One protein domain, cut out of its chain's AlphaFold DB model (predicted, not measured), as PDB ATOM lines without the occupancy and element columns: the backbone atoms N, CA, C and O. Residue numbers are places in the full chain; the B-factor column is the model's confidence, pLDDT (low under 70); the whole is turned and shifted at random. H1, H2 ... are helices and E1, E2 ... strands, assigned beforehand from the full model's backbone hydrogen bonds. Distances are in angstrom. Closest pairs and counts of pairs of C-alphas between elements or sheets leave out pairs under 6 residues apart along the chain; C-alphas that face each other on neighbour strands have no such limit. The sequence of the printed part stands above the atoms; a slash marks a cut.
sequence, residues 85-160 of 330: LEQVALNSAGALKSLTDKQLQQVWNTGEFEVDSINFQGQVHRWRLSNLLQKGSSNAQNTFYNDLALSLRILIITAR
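What this domain is: This is residues 85 to 160 of the 330 residues of an uncharacterized protein of Mytilus coruscus (UniProt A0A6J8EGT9). A long arm, residues 142 to 160, of which 142 to 158 belong to H3, sticks out from a small body where H2 packs on the hairpin E1 and E2. The 76 printed residues have helices and strands in the order H1 H2 E1 E2 H3, class mixed, with an antiparallel sheet, E1 - E2. The whole is extended, with a radius of gyration of the C-alphas of 18.5 A and spans of 64 by 23 by 18 A.

Where its parts are: H1, residues 85 to 89, 6.1 A, begins at C-alpha 85 (-42.971, 38.535, 9.628). H2, 101 to 110, is 14.1 A long; E1, 112 to 116, 13.8 A; E2, 124 to 128, 12.8 A. H3, 137 to 158, 30.6 A, ends at C-alpha 158 (-22.588, 45.455, -34.352).

How they stand to each other: In the hairpin E1 and E2, N 113 and O 127 are 2.9 A apart, within hydrogen-bond range. The closest C-alphas of H2 and E1, Gln 103 and Phe 113, are 5.3 A apart. H2 and H3 touch only at their ends, closest C-alphas Asn 109 and Ser 137, 4.8 A. Every O i to N i+4 pair in H1, H2 and H3 is within hydrogen-bond range.

The domain as a whole: C-alphas 93 and 160, the farthest apart, are 64.4 A apart. The printed part has no cut; the link H1 to H2 is long. No printed residue is under pLDDT 70.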
ATOM      1  N   LEU A  85     -42.344  38.247  10.913       83.00
ATOM      2  CA  LEU A  85     -42.971  38.535   9.628       83.00
ATOM      3  C   LEU A  85     -44.487  38.347   9.689       83.00
ATOM      4  O   LEU A  85     -45.219  39.219   9.218       83.00
ATOM      5  N   GLU A  86     -44.966  37.270  10.317       85.06
ATOM      6  CA  GLU A  86     -46.401  37.063  10.535       85.06
ATOM      7  C   GLU A  86     -46.999  38.139  11.450       85.06
ATOM      8  O   GLU A  86     -48.065  38.684  11.162       85.06
ATOM      9  N   GLN A  87     -46.291  38.517  12.516       84.75
ATOM     10  CA  GLN A  87     -46.762  39.538  13.460       84.75
ATOM     11  C   GLN A  87     -46.867  40.922  12.817       84.75
ATOM     12  O   GLN A  87     -47.799  41.672  13.095       84.75
ATOM     13  N   VAL A  88     -45.924  41.260  11.939       86.94
ATOM     14  CA  VAL A  88     -45.903  42.526  11.201       86.94
ATOM     15  C   VAL A  88     -46.962  42.544  10.088       86.94
ATOM     16  O   VAL A  88     -47.492  43.609   9.754       86.94
ATOM     17  N   ALA A  89     -47.297  41.376   9.533       86.69
ATOM     18  CA  ALA A  89     -48.305  41.219   8.487       86.69
ATOM     19  C   ALA A  89     -49.748  41.227   9.008       86.69
ATOM     20  O   ALA A  89     -50.667  41.533   8.244       86.69
ATOM     21  N   LEU A  90     -49.968  40.881  10.278       89.00
ATOM     22  CA  LEU A  90     -51.295  40.742  10.870       89.00
ATOM     23  C   LEU A  90     -51.650  41.931  11.773       89.00
ATOM     24  O   LEU A  90     -50.829  42.501  12.486       89.00
ATOM     25  N   ASN A  91     -52.923  42.308  11.761       86.94
ATOM     26  CA  ASN A  91     -53.497  43.241  12.722       86.94
ATOM     27  C   ASN A  91     -53.760  42.538  14.064       86.94
ATOM     28  O   ASN A  91     -53.811  41.313  14.141       86.94
ATOM     29  N   SER A  92     -54.066  43.305  15.114       84.31
ATOM     30  CA  SER A  92     -54.413  42.778  16.449       84.31
ATOM     31  C   SER A  92     -55.621  41.822  16.468       84.31
ATOM     32  O   SER A  92     -55.825  41.117  17.449       84.31
ATOM     33  N   ALA A  93     -56.418  41.789  15.394       84.50
ATOM     34  CA  ALA A  93     -57.544  40.873  15.194       84.50
ATOM     35  C   ALA A  93     -57.188  39.603  14.385       84.50
ATOM     36  O   ALA A  93     -58.079  38.822  14.067       84.50
ATOM     37  N   GLY A  94     -55.919  39.411  14.000       83.12
ATOM     38  CA  GLY A  94     -55.462  38.262  13.206       83.12
ATOM     39  C   GLY A  94     -55.782  38.332  11.706       83.12
ATOM     40  O   GLY A  94     -55.629  37.340  11.003       83.12
ATOM     41  N   ALA A  95     -56.226  39.485  11.197       87.25
ATOM     42  CA  ALA A  95     -56.449  39.721   9.766       87.25
ATOM     43  C   ALA A  95     -55.246  40.426   9.121       87.25
ATOM     44  O   ALA A  95     -54.546  41.175   9.801       87.25
ATOM     45  N   LEU A  96     -55.040  40.247   7.811       87.38
ATOM     46  CA  LEU A  96     -53.965  40.915   7.070       87.38
ATOM     47  C   LEU A  96     -54.055  42.441   7.198       87.38
ATOM     48  O   LEU A  96     -55.112  43.051   7.008       87.38
ATOM     49  N   LYS A  97     -52.918  43.059   7.501       89.56
ATOM     50  CA  LYS A  97     -52.775  44.502   7.617       89.56
ATOM     51  C   LYS A  97     -52.865  45.152   6.239       89.56
ATOM     52  O   LYS A  97     -52.152  44.781   5.310       89.56
ATOM     53  N   SER A  98     -53.743  46.144   6.109       89.62
ATOM     54  CA  SER A  98     -53.817  46.963   4.898       89.62
ATOM     55  C   SER A  98     -52.624  47.914   4.822       89.62
ATOM     56  O   SER A  98     -52.173  48.440   5.841       89.62
ATOM     57  N   LEU A  99     -52.120  48.129   3.608       90.62
ATOM     58  CA  LEU A  99     -50.987  49.015   3.363       90.62
ATOM     59  C   LEU A  99     -51.382  50.478   3.582       90.62
ATOM     60  O   LEU A  99     -52.478  50.901   3.222       90.62
ATOM     61  N   THR A 100     -50.463  51.258   4.149       93.62
ATOM     62  CA  THR A 100     -50.619  52.716   4.291       93.62
ATOM     63  C   THR A 100     -50.396  53.404   2.942       93.62
ATOM     64  O   THR A 100     -49.627  52.904   2.124       93.62
ATOM     65  N   ASP A 101     -50.954  54.598   2.723       96.00
ATOM     66  CA  ASP A 101     -50.761  55.370   1.481       96.00
ATOM     67  C   ASP A 101     -49.285  55.545   1.092       96.00
ATOM     68  O   ASP A 101     -48.919  55.432  -0.077       96.00
ATOM     69  N   LYS A 102     -48.404  55.744   2.082       95.12
ATOM     70  CA  LYS A 102     -46.950  55.810   1.865       95.12
ATOM     71  C   LYS A 102     -46.393  54.503   1.294       95.12
ATOM     72  O   LYS A 102     -45.617  54.533   0.345       95.12
ATOM     73  N   GLN A 103     -46.814  53.365   1.842       94.56
ATOM     74  CA  GLN A 103     -46.396  52.040   1.379       94.56
ATOM     75  C   GLN A 103     -46.959  51.751  -0.014       94.56
ATOM     76  O   GLN A 103     -46.243  51.239  -0.864       94.56
ATOM     77  N   LEU A 104     -48.203  52.153  -0.292       94.94
ATOM     78  CA  LEU A 104     -48.794  52.044  -1.629       94.94
ATOM     79  C   LEU A 104     -48.016  52.858  -2.671       94.94
ATOM     80  O   LEU A 104     -47.764  52.364  -3.769       94.94
ATOM     81  N   GLN A 105     -47.572  54.070  -2.327       95.19
ATOM     82  CA  GLN A 105     -46.703  54.859  -3.204       95.19
ATOM     83  C   GLN A 105     -45.342  54.188  -3.431       95.19
ATOM     84  O   GLN A 105     -44.843  54.200  -4.557       95.19
ATOM     85  N   GLN A 106     -44.752  53.571  -2.402       94.81
ATOM     86  CA  GLN A 106     -43.524  52.786  -2.563       94.81
ATOM     87  C   GLN A 106     -43.753  51.603  -3.519       94.81
ATOM     88  O   GLN A 106     -43.037  51.473  -4.511       94.81
ATOM     89  N   VAL A 107     -44.837  50.839  -3.345       95.31
ATOM     90  CA  VAL A 107     -45.222  49.758  -4.271       95.31
ATOM     91  C   VAL A 107     -45.415  50.273  -5.702       95.31
ATOM     92  O   VAL A 107     -44.984  49.629  -6.661       95.31
ATOM     93  N   TRP A 108     -46.014  51.450  -5.884       94.12
ATOM     94  CA  TRP A 108     -46.176  52.053  -7.209       94.12
ATOM     95  C   TRP A 108     -44.845  52.423  -7.866       94.12
ATOM     96  O   TRP A 108     -44.641  52.168  -9.055       94.12
ATOM     97  N   ASN A 109     -43.918  52.994  -7.103       94.88
ATOM     98  CA  ASN A 109     -42.667  53.514  -7.641       94.88
ATOM     99  C   ASN A 109     -41.604  52.424  -7.825       94.88
ATOM    100  O   ASN A 109     -40.958  52.376  -8.874       94.88
ATOM    101  N   THR A 110     -41.440  51.535  -6.846       94.38
ATOM    102  CA  THR A 110     -40.355  50.542  -6.797       94.38
ATOM    103  C   THR A 110     -40.842  49.091  -6.787       94.38
ATOM    104  O   THR A 110     -40.037  48.198  -7.033       94.38
ATOM    105  N   GLY A 111     -42.131  48.825  -6.554       94.69
ATOM    106  CA  GLY A 111     -42.635  47.452  -6.382       94.69
ATOM    107  C   GLY A 111     -42.219  46.819  -5.049       94.69
ATOM    108  O   GLY A 111     -42.360  45.611  -4.859       94.69
ATOM    109  N   GLU A 112     -41.697  47.629  -4.128       95.19
ATOM    110  CA  GLU A 112     -41.247  47.225  -2.799       95.19
ATOM    111  C   GLU A 112     -41.797  48.215  -1.768       95.19
ATOM    112  O   GLU A 112     -41.995  49.383  -2.092       95.19
ATOM    113  N   PHE A 113     -42.038  47.774  -0.537       95.06
ATOM    114  CA  PHE A 113     -42.417  48.660   0.566       95.06
ATOM    115  C   PHE A 113     -41.748  48.245   1.870       95.06
ATOM    116  O   PHE A 113     -41.324  47.100   2.031       95.06
ATOM    117  N   GLU A 114     -41.648  49.193   2.795       94.38
ATOM    118  CA  GLU A 114     -40.945  49.006   4.062       94.38
ATOM    119  C   GLU A 114     -41.922  48.977   5.243       94.38
ATOM    120  O   GLU A 114     -42.948  49.672   5.258       94.38
ATOM    121  N   VAL A 115     -41.610  48.137   6.229       93.75
ATOM    122  CA  VAL A 115     -42.365  48.016   7.479       93.75
ATOM    123  C   VAL A 115     -41.402  47.937   8.654       93.75
ATOM    124  O   VAL A 115     -40.462  47.149   8.621       93.75
ATOM    125  N   ASP A 116     -41.635  48.731   9.693       91.19
ATOM    126  CA  ASP A 116     -40.761  48.769  10.867       91.19
ATOM    127  C   ASP A 116     -40.753  47.434  11.624       91.19
ATOM    128  O   ASP A 116     -41.788  46.780  11.785       91.19
ATOM    129  N   SER A 117     -39.572  47.047  12.105       90.44
ATOM    130  CA  SER A 117     -39.399  45.891  12.978       90.44
ATOM    131  C   SER A 117     -39.928  46.192  14.385       90.44
ATOM    132  O   SER A 117     -39.662  47.240  14.972       90.44
ATOM    133  N   ILE A 118     -40.679  45.239  14.930       87.25
ATOM    134  CA  ILE A 118     -41.197  45.226  16.299       87.25
ATOM    135  C   ILE A 118     -40.081  44.822  17.272       87.25
ATOM    136  O   ILE A 118     -39.963  45.395  18.355       87.25
ATOM    137  N   ASN A 119     -39.248  43.849  16.885       84.56
ATOM    138  CA  ASN A 119     -38.217  43.277  17.756       84.56
ATOM    139  C   ASN A 119     -36.896  44.061  17.726       84.56
ATOM    140  O   ASN A 119     -36.180  44.097  18.727       84.56
ATOM    141  N   PHE A 120     -36.570  44.704  16.601       85.50
ATOM    142  CA  PHE A 120     -35.306  45.405  16.388       85.50
ATOM    143  C   PHE A 120     -35.546  46.879  16.062       85.50
ATOM    144  O   PHE A 120     -35.784  47.269  14.920       85.50
ATOM    145  N   GLN A 121     -35.434  47.728  17.081       85.88
ATOM    146  CA  GLN A 121     -35.612  49.170  16.917       85.88
ATOM    147  C   GLN A 121     -34.613  49.739  15.899       85.88
ATOM    148  O   GLN A 121     -33.408  49.508  15.991       85.88
ATOM    149  N   GLY A 122     -35.127  50.499  14.931       88.00
ATOM    150  CA  GLY A 122     -34.330  51.091  13.854       88.00
ATOM    151  C   GLY A 122     -34.064  50.162  12.664       88.00
ATOM    152  O   GLY A 122     -33.396  50.588  11.723       88.00
ATOM    153  N   GLN A 123     -34.578  48.928  12.671       89.31
ATOM    154  CA  GLN A 123     -34.555  48.042  11.505       89.31
ATOM    155  C   GLN A 123     -35.915  48.023  10.801       89.31
ATOM    156  O   GLN A 123     -36.962  48.162  11.435       89.31
ATOM    157  N   VAL A 124     -35.889  47.829   9.482       93.31
ATOM    158  CA  VAL A 124     -37.086  47.755   8.635       93.31
ATOM    159  C   VAL A 124     -37.068  46.488   7.789       93.31
ATOM    160  O   VAL A 124     -36.033  46.083   7.255       93.31
ATOM    161  N   HIS A 125     -38.234  45.876   7.639       91.31
ATOM    162  CA  HIS A 125     -38.486  44.760   6.742       91.31
ATOM    163  C   HIS A 125     -38.877  45.290   5.369       91.31
ATOM    164  O   HIS A 125     -39.809  46.087   5.254       91.31
ATOM    165  N   ARG A 126     -38.195  44.828   4.317       93.12
ATOM    166  CA  ARG A 126     -38.507  45.201   2.934       93.12
ATOM    167  C   ARG A 126     -39.284  44.093   2.243       93.12
ATOM    168  O   ARG A 126     -38.775  42.997   2.021       93.12
ATOM    169  N   TRP A 127     -40.515  44.408   1.881       92.25
ATOM    170  CA  TRP A 127     -41.447  43.502   1.236       92.25
ATOM    171  C   TRP A 127     -41.441  43.776  -0.256       92.25
ATOM    172  O   TRP A 127     -41.732  44.887  -0.692       92.25
ATOM    173  N   ARG A 128     -41.095  42.760  -1.044       93.19
ATOM    174  CA  ARG A 128     -41.002  42.862  -2.499       93.19
ATOM    175  C   ARG A 128     -42.138  42.103  -3.159       93.19
ATOM    176  O   ARG A 128     -42.319  40.913  -2.908       93.19
ATOM    177  N   LEU A 129     -42.864  42.776  -4.047       92.56
ATOM    178  CA  LEU A 129     -43.868  42.122  -4.871       92.56
ATOM    179  C   LEU A 129     -43.201  41.343  -6.007       92.56
ATOM    180  O   LEU A 129     -42.095  41.650  -6.460       92.56
ATOM    181  N   SER A 130     -43.900  40.318  -6.498       92.81
ATOM    182  CA  SER A 130     -43.469  39.623  -7.707       92.81
ATOM    183  C   SER A 130     -43.390  40.613  -8.869       92.81
ATOM    184  O   SER A 130     -44.338  41.359  -9.127       92.81
ATOM    185  N   ASN A 131     -42.289  40.560  -9.622       87.62
ATOM    186  CA  ASN A 131     -42.091  41.394 -10.808       87.62
ATOM    187  C   ASN A 131     -43.190  41.180 -11.871       87.62
ATOM    188  O   ASN A 131     -43.362  42.041 -12.727       87.62
ATOM    189  N   LEU A 132     -43.904  40.044 -11.828       88.44
ATOM    190  CA  LEU A 132     -45.042  39.760 -12.706       88.44
ATOM    191  C   LEU A 132     -46.274  40.604 -12.351       88.44
ATOM    192  O   LEU A 132     -47.012  41.006 -13.241       88.44
ATOM    193  N   LEU A 133     -46.496  40.849 -11.058       86.81
ATOM    194  CA  LEU A 133     -47.655  41.595 -10.571       86.81
ATOM    195  C   LEU A 133     -47.393  43.095 -10.630       86.81
ATOM    196  O   LEU A 133     -48.172  43.835 -11.221       86.81
ATOM    197  N   GLN A 134     -46.291  43.550 -10.029       88.69
ATOM    198  CA  GLN A 134     -45.967  44.969  -9.992       88.69
ATOM    199  C   GLN A 134     -44.474  45.198  -9.750       88.69
ATOM    200  O   GLN A 134     -43.968  45.043  -8.644       88.69
ATOM    201  N   LYS A 135     -43.769  45.606 -10.808       92.00
ATOM    202  CA  LYS A 135     -42.325  45.900 -10.788       92.00
ATOM    203  C   LYS A 135     -41.985  47.303 -10.264       92.00
ATOM    204  O   LYS A 135     -40.846  47.550  -9.886       92.00
ATOM    205  N   GLY A 136     -42.955  48.213 -10.269       94.12
ATOM    206  CA  GLY A 136     -42.766  49.627  -9.951       94.12
ATOM    207  C   GLY A 136     -42.358  50.468 -11.165       94.12
ATOM    208  O   GLY A 136     -41.590  50.027 -12.022       94.12
ATOM    209  N   SER A 137     -42.885  51.689 -11.242       94.31
ATOM    210  CA  SER A 137     -42.699  52.609 -12.369       94.31
ATOM    211  C   SER A 137     -41.230  52.993 -12.592       94.31
ATOM    212  O   SER A 137     -40.725  52.866 -13.707       94.31
ATOM    213  N   SER A 138     -40.507  53.363 -11.530       94.50
ATOM    214  CA  SER A 138     -39.096  53.760 -11.623       94.50
ATOM    215  C   SER A 138     -38.209  52.589 -12.048       94.50
ATOM    216  O   SER A 138     -37.319  52.744 -12.884       94.50
ATOM    217  N   ASN A 139     -38.470  51.396 -11.514       92.81
ATOM    218  CA  ASN A 139     -37.712  50.191 -11.850       92.81
ATOM    219  C   ASN A 139     -38.005  49.701 -13.274       92.81
ATOM    220  O   ASN A 139     -37.101  49.221 -13.968       92.81
ATOM    221  N   ALA A 140     -39.250  49.842 -13.734       94.25
ATOM    222  CA  ALA A 140     -39.621  49.582 -15.119       94.25
ATOM    223  C   ALA A 140     -38.908  50.549 -16.074       94.25
ATOM    224  O   ALA A 140     -38.304  50.098 -17.045       94.25
ATOM    225  N   GLN A 141     -38.891  51.846 -15.755       95.94
ATOM    226  CA  GLN A 141     -38.204  52.864 -16.549       95.94
ATOM    227  C   GLN A 141     -36.689  52.612 -16.630       95.94
ATOM    228  O   GLN A 141     -36.115  52.652 -17.716       95.94
ATOM    229  N   ASN A 142     -36.047  52.268 -15.511       96.19
ATOM    230  CA  ASN A 142     -34.624  51.918 -15.498       96.19
ATOM    231  C   ASN A 142     -34.323  50.679 -16.347       96.19
ATOM    232  O   ASN A 142     -33.344  50.654 -17.089       96.19
ATOM    233  N   THR A 143     -35.181  49.656 -16.276       95.56
ATOM    234  CA  THR A 143     -35.023  48.464 -17.124       95.56
ATOM    235  C   THR A 143     -35.162  48.832 -18.599       95.56
ATOM    236  O   THR A 143     -34.315  48.449 -19.396       95.56
ATOM    237  N   PHE A 144     -36.168  49.638 -18.946       96.81
ATOM    238  CA  PHE A 144     -36.370  50.108 -20.313       96.81
ATOM    239  C   PHE A 144     -35.149  50.859 -20.854       96.81
ATOM    240  O   PHE A 144     -34.712  50.575 -21.965       96.81
ATOM    241  N   TYR A 145     -34.559  51.780 -20.083       97.88
ATOM    242  CA  TYR A 145     -33.358  52.493 -20.527       97.88
ATOM    243  C   TYR A 145     -32.149  51.572 -20.696       97.88
ATOM    244  O   TYR A 145     -31.391  51.744 -21.651       97.88
ATOM    245  N   ASN A 146     -31.985  50.578 -19.823       97.19
ATOM    246  CA  ASN A 146     -30.920  49.588 -19.961       97.19
ATOM    247  C   ASN A 146     -31.103  48.730 -21.223       97.19
ATOM    248  O   ASN A 146     -30.149  48.536 -21.981       97.19
ATOM    249  N   ASP A 147     -32.326  48.279 -21.496       97.44
ATOM    250  CA  ASP A 147     -32.647  47.477 -22.681       97.44
ATOM    251  C   ASP A 147     -32.521  48.296 -23.974       97.44
ATOM    252  O   ASP A 147     -31.984  47.817 -24.982       97.44
ATOM    253  N   LEU A 148     -32.948  49.563 -23.940       97.50
ATOM    254  CA  LEU A 148     -32.760  50.524 -25.024       97.50
ATOM    255  C   LEU A 148     -31.271  50.733 -25.304       97.50
ATOM    256  O   LEU A 148     -30.854  50.659 -26.458       97.50
ATOM    257  N   ALA A 149     -30.461  50.958 -24.268       96.94
ATOM    258  CA  ALA A 149     -29.022  51.135 -24.410       96.94
ATOM    259  C   ALA A 149     -28.363  49.886 -25.014       96.94
ATOM    260  O   ALA A 149     -27.523  50.003 -25.908       96.94
ATOM    261  N   LEU A 150     -28.778  48.687 -24.590       95.00
ATOM    262  CA  LEU A 150     -28.290  47.429 -25.154       95.00
ATOM    263  C   LEU A 150     -28.663  47.291 -26.636       95.00
ATOM    264  O   LEU A 150     -27.808  46.953 -27.457       95.00
ATOM    265  N   SER A 151     -29.913  47.588 -26.985       95.50
ATOM    266  CA  SER A 151     -30.405  47.526 -28.364       95.50
ATOM    267  C   SER A 151     -29.704  48.541 -29.259       95.50
ATOM    268  O   SER A 151     -29.244  48.202 -30.350       95.50
ATOM    269  N   LEU A 152     -29.533  49.771 -28.774       93.44
ATOM    270  CA  LEU A 152     -28.809  50.819 -29.479       93.44
ATOM    271  C   LEU A 152     -27.341  50.432 -29.685       93.44
ATOM    272  O   LEU A 152     -26.799  50.629 -30.768       93.44
ATOM    273  N   ARG A 153     -26.705  49.823 -28.680       91.69
ATOM    274  CA  ARG A 153     -25.338  49.307 -28.787       91.69
ATOM    275  C   ARG A 153     -25.222  48.262 -29.895       91.69
ATOM    276  O   ARG A 153     -24.298  48.344 -30.700       91.69
ATOM    277  N   ILE A 154     -26.152  47.310 -29.966       89.19
ATOM    278  CA  ILE A 154     -26.171  46.289 -31.026       89.19
ATOM    279  C   ILE A 154     -26.370  46.950 -32.398       89.19
ATOM    280  O   ILE A 154     -25.666  46.626 -33.353       89.19
ATOM    281  N   LEU A 155     -27.281  47.916 -32.496       87.81
ATOM    282  CA  LEU A 155     -27.584  48.612 -33.744       87.81
ATOM    283  C   LEU A 155     -26.388  49.445 -34.239       87.81
ATOM    284  O   LEU A 155     -25.991  49.336 -35.398       87.81
ATOM    285  N   ILE A 156     -25.789  50.247 -33.359       85.50
ATOM    286  CA  ILE A 156     -24.722  51.188 -33.713       85.50
ATOM    287  C   ILE A 156     -23.373  50.491 -33.867       85.50
ATOM    288  O   ILE A 156     -22.631  50.835 -34.781       85.50
ATOM    289  N   ILE A 157     -23.026  49.551 -32.983       84.06
ATOM    290  CA  ILE A 157     -21.697  48.921 -32.980       84.06
ATOM    291  C   ILE A 157     -21.697  47.694 -33.885       84.06
ATOM    292  O   ILE A 157     -20.908  47.623 -34.825       84.06
ATOM    293  N   THR A 158     -22.591  46.737 -33.634       80.38
ATOM    294  CA  THR A 158     -22.588  45.455 -34.352       80.38
ATOM    295  C   THR A 158     -23.140  45.601 -35.767       80.38
ATOM    296  O   THR A 158     -22.583  45.045 -36.710       80.38
ATOM    297  N   ALA A 159     -24.216  46.372 -35.943       81.88
ATOM    298  CA  ALA A 159     -24.881  46.524 -37.234       81.88
ATOM    299  C   ALA A 159     -24.453  47.777 -38.018       81.88
ATOM    300  O   ALA A 159     -25.084  48.091 -39.028       81.88
ATOM    301  N   ARG A 160     -23.363  48.464 -37.635       79.44
ATOM    302  CA  ARG A 160     -22.875  49.675 -38.328       79.44
ATOM    303  C   ARG A 160     -22.752  49.484 -39.838       79.44
ATOM    304  O   ARG A 160     -23.269  50.290 -40.611       79.44
TER     305      ARG A 160